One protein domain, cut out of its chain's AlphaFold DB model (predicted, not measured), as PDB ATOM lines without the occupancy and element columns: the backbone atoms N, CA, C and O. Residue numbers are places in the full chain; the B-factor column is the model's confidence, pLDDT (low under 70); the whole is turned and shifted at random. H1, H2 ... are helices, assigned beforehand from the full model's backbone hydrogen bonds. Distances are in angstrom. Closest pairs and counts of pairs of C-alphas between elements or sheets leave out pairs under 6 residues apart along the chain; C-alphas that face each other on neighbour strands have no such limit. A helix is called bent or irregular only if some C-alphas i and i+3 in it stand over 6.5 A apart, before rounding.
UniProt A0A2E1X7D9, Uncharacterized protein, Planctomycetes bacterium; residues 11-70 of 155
ATOM      1  N   HIS A  11     -24.379  24.710 -11.562       85.62
ATOM      2  CA  HIS A  11     -24.475  23.372 -10.987       85.62
ATOM      3  C   HIS A  11     -25.863  23.111 -10.383       85.62
ATOM      4  O   HIS A  11     -26.462  22.072 -10.647       85.62
ATOM      5  N   ALA A  12     -26.416  24.067  -9.632       84.69
ATOM      6  CA  ALA A  12     -27.757  23.959  -9.057       84.69
ATOM      7  C   ALA A  12     -28.837  23.843 -10.148       84.69
ATOM      8  O   ALA A  12     -29.714  22.979 -10.071       84.69
ATOM      9  N   LYS A  13     -28.719  24.637 -11.224       87.69
ATOM     10  CA  LYS A  13     -29.606  24.545 -12.399       87.69
ATOM     11  C   LYS A  13     -29.553  23.167 -13.053       87.69
ATOM     12  O   LYS A  13     -30.603  22.588 -13.328       87.69
ATOM     13  N   PHE A  14     -28.348  22.636 -13.259       89.50
ATOM     14  CA  PHE A  14     -28.156  21.300 -13.816       89.50
ATOM     15  C   PHE A  14     -28.825  20.222 -12.951       89.50
ATOM     16  O   PHE A  14     -29.602  19.418 -13.462       89.50
ATOM     17  N   TRP A  15     -28.599  20.240 -11.634       86.44
ATOM     18  CA  TRP A  15     -29.211  19.268 -10.721       86.44
ATOM     19  C   TRP A  15     -30.729  19.359 -10.690       86.44
ATOM     20  O   TRP A  15     -31.396  18.325 -10.702       86.44
ATOM     21  N   ARG A  16     -31.289  20.572 -10.701       86.00
ATOM     22  CA  ARG A  16     -32.741  20.762 -10.771       86.00
ATOM     23  C   ARG A  16     -33.312  20.150 -12.050       86.00
ATOM     24  O   ARG A  16     -34.301  19.424 -11.972       86.00
ATOM     25  N   GLN A  17     -32.704  20.411 -13.205       90.19
ATOM     26  CA  GLN A  17     -33.154  19.848 -14.485       90.19
ATOM     27  C   GLN A  17     -33.051  18.320 -14.506       90.19
ATOM     28  O   GLN A  17     -33.987  17.639 -14.933       90.19
ATOM     29  N   LEU A  18     -31.940  17.783 -13.999       91.81
ATOM     30  CA  LEU A  18     -31.708  16.346 -13.913       91.81
ATOM     31  C   LEU A  18     -32.745  15.664 -13.018       91.81
ATOM     32  O   LEU A  18     -33.333  14.659 -13.415       91.81
ATOM     33  N   LEU A  19     -32.991  16.212 -11.828       90.75
ATOM     34  CA  LEU A  19     -33.952  15.646 -10.886       90.75
ATOM     35  C   LEU A  19     -35.380  15.729 -11.413       90.75
ATOM     36  O   LEU A  19     -36.093  14.742 -11.299       90.75
ATOM     37  N   ASN A  20     -35.772  16.837 -12.048       90.62
ATOM     38  CA  ASN A  20     -37.084  16.949 -12.688       90.62
ATOM     39  C   ASN A  20     -37.286  15.849 -13.734       90.62
ATOM     40  O   ASN A  20     -38.202  15.042 -13.609       90.62
ATOM     41  N   SER A  21     -36.354  15.750 -14.686       91.62
ATOM     42  CA  SER A  21     -36.406  14.737 -15.747       91.62
ATOM     43  C   SER A  21     -36.426  13.318 -15.175       91.62
ATOM     44  O   SER A  21     -37.075  12.419 -15.708       91.62
ATOM     45  N   ARG A  22     -35.704  13.090 -14.072       91.31
ATOM     46  CA  ARG A  22     -35.660  11.784 -13.427       91.31
ATOM     47  C   ARG A  22     -36.963  11.462 -12.707       91.31
ATOM     48  O   ARG A  22     -37.430  10.338 -12.842       91.31
ATOM     49  N   VAL A  23     -37.545  12.416 -11.985       90.81
ATOM     50  CA  VAL A  23     -38.849  12.257 -11.331       90.81
ATOM     51  C   VAL A  23     -39.920  11.920 -12.368       90.81
ATOM     52  O   VAL A  23     -40.652  10.961 -12.156       90.81
ATOM     53  N   ASP A  24     -39.940  12.596 -13.520       90.56
ATOM     54  CA  ASP A  24     -40.878  12.300 -14.615       90.56
ATOM     55  C   ASP A  24     -40.807  10.837 -15.079       90.56
ATOM     56  O   ASP A  24     -41.820  10.144 -15.183       90.56
ATOM     57  N   LEU A  25     -39.589  10.330 -15.292       91.19
ATOM     58  CA  LEU A  25     -39.374   8.936 -15.683       91.19
ATOM     59  C   LEU A  25     -39.787   7.943 -14.588       91.19
ATOM     60  O   LEU A  25     -40.267   6.850 -14.889       91.19
ATOM     61  N   LEU A  26     -39.557   8.295 -13.324       89.12
ATOM     62  CA  LEU A  26     -39.790   7.411 -12.185       89.12
ATOM     63  C   LEU A  26     -41.269   7.328 -11.806       89.12
ATOM     64  O   LEU A  26     -41.761   6.228 -11.564       89.12
ATOM     65  N   VAL A  27     -41.988   8.451 -11.827       88.94
ATOM     66  CA  VAL A  27     -43.439   8.499 -11.581       88.94
ATOM     67  C   VAL A  27     -44.195   7.677 -12.632       88.94
ATOM     68  O   VAL A  27     -45.151   6.983 -12.299       88.94
ATOM     69  N   GLY A  28     -43.722   7.653 -13.884       88.62
ATOM     70  CA  GLY A  28     -44.288   6.792 -14.928       88.62
ATOM     71  C   GLY A  28     -44.006   5.291 -14.750       88.62
ATOM     72  O   GLY A  28     -44.641   4.458 -15.400       88.62
ATOM     73  N   SER A  29     -43.066   4.908 -13.880       91.81
ATOM     74  CA  SER A  29     -42.639   3.519 -13.705       91.81
ATOM     75  C   SER A  29     -43.313   2.860 -12.500       91.81
ATOM     76  O   SER A  29     -42.814   2.894 -11.374       91.81
ATOM     77  N   LYS A  30     -44.420   2.151 -12.752       91.44
ATOM     78  CA  LYS A  30     -45.124   1.379 -11.709       91.44
ATOM     79  C   LYS A  30     -44.236   0.325 -11.039       91.44
ATOM     80  O   LYS A  30     -44.373   0.081  -9.847       91.44
ATOM     81  N   THR A  31     -43.318  -0.303 -11.774       92.31
ATOM     82  CA  THR A  31     -42.406  -1.319 -11.214       92.31
ATOM     83  C   THR A  31     -41.434  -0.719 -10.205       92.31
ATOM     84  O   THR A  31     -41.171  -1.327  -9.166       92.31
ATOM     85  N   TRP A  32     -40.932   0.486 -10.479       92.94
ATOM     86  CA  TRP A  32     -40.076   1.204  -9.547       92.94
ATOM     87  C   TRP A  32     -40.848   1.650  -8.303       92.94
ATOM     88  O   TRP A  32     -40.395   1.369  -7.192       92.94
ATOM     89  N   LEU A  33     -42.033   2.245  -8.476       92.69
ATOM     90  CA  LEU A  33     -42.902   2.638  -7.358       92.69
ATOM     91  C   LEU A  33     -43.230   1.444  -6.454       92.69
ATOM     92  O   LEU A  33     -43.099   1.539  -5.235       92.69
ATOM     93  N   ARG A  34     -43.518   0.277  -7.041       92.19
ATOM     94  CA  ARG A  34     -43.743  -0.949  -6.266       92.19
ATOM     95  C   ARG A  34     -42.528  -1.348  -5.433       92.19
ATOM     96  O   ARG A  34     -42.661  -1.727  -4.274       92.19
ATOM     97  N   SER A  35     -41.326  -1.221  -5.992       91.94
ATOM     98  CA  SER A  35     -40.095  -1.556  -5.270       91.94
ATOM     99  C   SER A  35     -39.852  -0.671  -4.041       91.94
ATOM    100  O   SER A  35     -39.224  -1.120  -3.081       91.94
ATOM    101  N   LEU A  36     -40.379   0.558  -4.035       91.69
ATOM    102  CA  LEU A  36     -40.220   1.499  -2.925       91.69
ATOM    103  C   LEU A  36     -41.051   1.140  -1.688       91.69
ATOM    104  O   LEU A  36     -40.717   1.591  -0.593       91.69
ATOM    105  N   ARG A  37     -42.068   0.279  -1.826       89.25
ATOM    106  CA  ARG A  37     -42.940  -0.185  -0.730       89.25
ATOM    107  C   ARG A  37     -42.178  -0.669   0.499       89.25
ATOM    108  O   ARG A  37     -42.605  -0.428   1.626       89.25
ATOM    109  N   PHE A  38     -41.060  -1.352   0.272       89.38
ATOM    110  CA  PHE A  38     -40.236  -1.953   1.323       89.38
ATOM    111  C   PHE A  38     -38.957  -1.158   1.604       89.38
ATOM    112  O   PHE A  38     -38.167  -1.541   2.463       89.38
ATOM    113  N   LYS A  39     -38.739  -0.044   0.896       91.38
ATOM    114  CA  LYS A  39     -37.488   0.718   0.919       91.38
ATOM    115  C   LYS A  39     -37.697   2.133   1.442       91.38
ATOM    116  O   LYS A  39     -37.484   3.120   0.739       91.38
ATOM    117  N   ASN A  40     -38.091   2.234   2.707       89.62
ATOM    118  CA  ASN A  40     -38.386   3.522   3.336       89.62
ATOM    119  C   ASN A  40     -37.180   4.481   3.324       89.62
ATOM    120  O   ASN A  40     -37.348   5.685   3.153       89.62
ATOM    121  N   ASP A  41     -35.955   3.964   3.442       92.81
ATOM    122  CA  ASP A  41     -34.750   4.798   3.386       92.81
ATOM    123  C   ASP A  41     -34.557   5.449   2.010       92.81
ATOM    124  O   ASP A  41     -34.216   6.632   1.929       92.81
ATOM    125  N   GLU A  42     -34.848   4.719   0.925       91.50
ATOM    126  CA  GLU A  42     -34.833   5.276  -0.432       91.50
ATOM    127  C   GLU A  42     -35.939   6.327  -0.598       91.50
ATOM    128  O   GLU A  42     -35.677   7.411  -1.120       91.50
ATOM    129  N   VAL A  43     -37.149   6.060  -0.096       91.81
ATOM    130  CA  VAL A  43     -38.266   7.022  -0.126       91.81
ATOM    131  C   VAL A  43     -37.899   8.314   0.606       91.81
ATOM    132  O   VAL A  43     -38.028   9.403   0.048       91.81
ATOM    133  N   ARG A  44     -37.354   8.216   1.823       91.81
ATOM    134  CA  ARG A  44     -36.891   9.372   2.607       91.81
ATOM    135  C   ARG A  44     -35.787  10.143   1.899       91.81
ATOM    136  O   ARG A  44     -35.768  11.373   1.948       91.81
ATOM    137  N   TRP A  45     -34.867   9.443   1.239       93.19
ATOM    138  CA  TRP A  45     -33.830  10.081   0.435       93.19
ATOM    139  C   TRP A  45     -34.439  10.882  -0.721       93.19
ATOM    140  O   TRP A  45     -34.070  12.043  -0.911       93.19
ATOM    141  N   TRP A  46     -35.407  10.307  -1.438       91.06
ATOM    142  CA  TRP A  46     -36.107  10.975  -2.536       91.06
ATOM    143  C   TRP A  46     -36.903  12.186  -2.066       91.06
ATOM    144  O   TRP A  46     -36.781  13.250  -2.666       91.06
ATOM    145  N   ILE A  47     -37.626  12.078  -0.954       90.44
ATOM    146  CA  ILE A  47     -38.340  13.212  -0.354       90.44
ATOM    147  C   ILE A  47     -37.347  14.304   0.065       90.44
ATOM    148  O   ILE A  47     -37.542  15.477  -0.224       90.44
ATOM    149  N   LYS A  48     -36.207  13.951   0.660       89.88
ATOM    150  CA  LYS A  48     -35.201  14.948   1.055       89.88
ATOM    151  C   LYS A  48     -34.543  15.649  -0.139       89.88
ATOM    152  O   LYS A  48     -34.134  16.803  -0.024       89.88
ATOM    153  N   LYS A  49     -34.355  14.942  -1.256       88.44
ATOM    154  CA  LYS A  49     -33.614  15.445  -2.426       88.44
ATOM    155  C   LYS A  49     -34.498  16.091  -3.481       88.44
ATOM    156  O   LYS A  49     -34.034  17.011  -4.140       88.44
ATOM    157  N   ALA A  50     -35.718  15.604  -3.645       89.25
ATOM    158  CA  ALA A  50     -36.660  16.008  -4.678       89.25
ATOM    159  C   ALA A  50     -38.052  16.332  -4.111       89.25
ATOM    160  O   ALA A  50     -38.972  16.545  -4.889       89.25
ATOM    161  N   GLY A  51     -38.222  16.398  -2.783       87.31
ATOM    162  CA  GLY A  51     -39.506  16.693  -2.133       87.31
ATOM    163  C   GLY A  51     -40.144  17.976  -2.638       87.31
ATOM    164  O   GLY A  51     -41.307  17.956  -3.000       87.31
ATOM    165  N   PHE A  52     -39.358  19.039  -2.816       85.69
ATOM    166  CA  PHE A  52     -39.849  20.290  -3.399       85.69
ATOM    167  C   PHE A  52     -40.410  20.111  -4.827       85.69
ATOM    168  O   PHE A  52     -41.386  20.757  -5.175       85.69
ATOM    169  N   ILE A  53     -39.842  19.212  -5.645       87.81
ATOM    170  CA  ILE A  53     -40.350  18.914  -7.002       87.81
ATOM    171  C   ILE A  53     -41.692  18.191  -6.906       87.81
ATOM    172  O   ILE A  53     -42.600  18.447  -7.692       87.81
ATOM    173  N   PHE A  54     -41.802  17.260  -5.960       88.38
ATOM    174  CA  PHE A  54     -43.041  16.541  -5.699       88.38
ATOM    175  C   PHE A  54     -44.131  17.498  -5.186       88.38
ATOM    176  O   PHE A  54     -45.228  17.506  -5.739       88.38
ATOM    177  N   GLU A  55     -43.805  18.380  -4.239       88.00
ATOM    178  CA  GLU A  55     -44.702  19.412  -3.699       88.00
ATOM    179  C   GLU A  55     -45.161  20.417  -4.767       88.00
ATOM    180  O   GLU A  55     -46.359  20.666  -4.883       88.00
ATOM    181  N   GLU A  56     -44.251  20.936  -5.602       87.56
ATOM    182  CA  GLU A  56     -44.582  21.853  -6.710       87.56
ATOM    183  C   GLU A  56     -45.602  21.255  -7.689       87.56
ATOM    184  O   GLU A  56     -46.378  21.979  -8.311       87.56
ATOM    185  N   ARG A  57     -45.604  19.928  -7.832       86.00
ATOM    186  CA  ARG A  57     -46.485  19.191  -8.744       86.00
ATOM    187  C   ARG A  57     -47.721  18.613  -8.051       86.00
ATOM    188  O   ARG A  57     -48.533  17.985  -8.723       86.00
ATOM    189  N   GLY A  58     -47.855  18.788  -6.735       87.12
ATOM    190  CA  GLY A  58     -48.922  18.173  -5.944       87.12
ATOM    191  C   GLY A  58     -48.857  16.643  -5.914       87.12
ATOM    192  O   GLY A  58     -49.882  15.986  -5.772       87.12
ATOM    193  N   LEU A  59     -47.666  16.066  -6.088       89.75
ATOM    194  CA  LEU A  59     -47.444  14.625  -6.051       89.75
ATOM    195  C   LEU A  59     -46.981  14.219  -4.653       89.75
ATOM    196  O   LEU A  59     -46.004  14.759  -4.141       89.75
ATOM    197  N   ASN A  60     -47.618  13.214  -4.057       90.06
ATOM    198  CA  ASN A  60     -47.134  12.601  -2.824       90.06
ATOM    199  C   ASN A  60     -46.532  11.229  -3.143       90.06
ATOM    200  O   ASN A  60     -47.220  10.322  -3.610       90.06
ATOM    201  N   LEU A  61     -45.232  11.064  -2.881       89.38
ATOM    202  CA  LEU A  61     -44.526   9.819  -3.183       89.38
ATOM    203  C   LEU A  61     -45.140   8.610  -2.457       89.38
ATOM    204  O   LEU A  61     -45.158   7.523  -3.024       89.38
ATOM    205  N   TYR A  62     -45.678   8.783  -1.247       89.88
ATOM    206  CA  TYR A  62     -46.351   7.696  -0.529       89.88
ATOM    207  C   TYR A  62     -47.676   7.300  -1.184       89.88
ATOM    208  O   TYR A  62     -47.916   6.106  -1.363       89.88
ATOM    209  N   GLN A  63     -48.480   8.275  -1.619       90.19
ATOM    210  CA  GLN A  63     -49.711   8.015  -2.374       90.19
ATOM    211  C   GLN A  63     -49.400   7.281  -3.682       90.19
ATOM    212  O   GLN A  63     -50.002   6.252  -3.958       90.19
ATOM    213  N   LEU A  64     -48.381   7.720  -4.431       91.19
ATOM    214  CA  LEU A  64     -47.964   7.063  -5.679       91.19
ATOM    215  C   LEU A  64     -47.532   5.602  -5.469       91.19
ATOM    216  O   LEU A  64     -47.767   4.743  -6.322       91.19
ATOM    217  N   ILE A  65     -46.881   5.302  -4.343       91.44
ATOM    218  CA  ILE A  65     -46.514   3.927  -3.987       91.44
ATOM    219  C   ILE A  65     -47.771   3.109  -3.674       91.44
ATOM    220  O   ILE A  65     -47.883   1.988  -4.172       91.44
ATOM    221  N   ALA A  66     -48.708   3.657  -2.899       90.06
ATOM    222  CA  ALA A  66     -49.967   2.993  -2.564       90.06
ATOM    223  C   ALA A  66     -50.803   2.708  -3.830       90.06
ATOM    224  O   ALA A  66     -51.135   1.553  -4.101       90.06
ATOM    225  N   GLU A  67     -50.991   3.715  -4.689       89.75
ATOM    226  CA  GLU A  67     -51.674   3.599  -5.985       89.75
ATOM    227  C   GLU A  67     -51.037   2.537  -6.891       89.75
ATOM    228  O   GLU A  67     -51.725   1.850  -7.642       89.75
ATOM    229  N   SER A  68     -49.715   2.344  -6.821       90.12
ATOM    230  CA  SER A  68     -49.036   1.318  -7.623       90.12
ATOM    231  C   SER A  68     -49.421  -0.122  -7.242       90.12
ATOM    232  O   SER A  68     -49.273  -1.032  -8.070       90.12
ATOM    233  N   TYR A  69     -49.906  -0.323  -6.013       87.31
ATOM    234  CA  TYR A  69     -50.420  -1.581  -5.466       87.31
ATOM    235  C   TYR A  69     -51.954  -1.644  -5.438       87.31
ATOM    236  O   TYR A  69     -52.494  -2.623  -4.928       87.31
ATOM    237  N   ASP A  70     -52.641  -0.635  -5.987       85.31
ATOM    238  CA  ASP A  70     -54.093  -0.458  -5.863       85.31
ATOM    239  C   ASP A  70     -54.550  -0.355  -4.383       85.31
ATOM    240  O   ASP A  70     -55.688  -0.667  -4.035       85.31
TER     241      ASP A  70
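AT A GLANCE: This is residues 11 to 70 of the 155 residues of an uncharacterized protein of Planctomycetes bacterium (UniProt A0A2E1X7D9). A long helix, H1, makes much of the length; H3, kinked midway, runs crosswise to it, while the two short helices H2 and H4 pack together near H1's last residues. The printed part has 60 residues with four named helices, in the order H1, H2, H3, H4, and no named strand; the class is all helix. The whole is compact, with a radius of gyration of the C-alphas of 11.4 A, yet elongated, spanning 37 by 21 by 18 A.

HOW THE PARTS SIT: H1, residues 11 to 27, only just touches H3, residues 40 to 56, with 3 pairs of C-alphas within 8 A. H1 touches H3 with residues 19 to 23 alone, and H3 touches H1 with residues 50 to 53 alone; the closest C-alphas, of Leu 19 and Ala 50, are 6.8 A apart, and the lines are about perpendicular at 73 degrees. H3 has a kink of 72 degrees near residue 50 and is irregular, with C-alphas 49 and 52 8.0 A apart. H2, residues 30 to 36, and H1 touch only at the corner, and only just, with 3 pairs; the closest C-alphas are those of Leu 26 and Trp 32, 6.8 A. H4, residues 61 to 68, touches H2 at a steep tilt of 53 degrees, opposite ways; the closest C-alphas, of Leu 33 and Ile 65, are 5.1 A apart. The packing is mostly crossed, without a shallow tilt among the three touching pairs compared. Each O i to N i+4 pair is within hydrogen-bond range in H1, H2 and H4; in H3, 11 of 13 are.

IN THESE COORDINATES: H1 is 24.1 A long from C-alpha 11 at (-24.475, 23.372, -10.987), and H3 21.8 A. H4 ends with C-alpha 68 at (-49.036, 1.318, -7.623).

THE WHOLE: The C-alphas farthest apart, of His 11 and Asp 70, are 38.4 A apart. The printed part has no cut, its three links are tight, and no printed residue is under 70 in pLDDT.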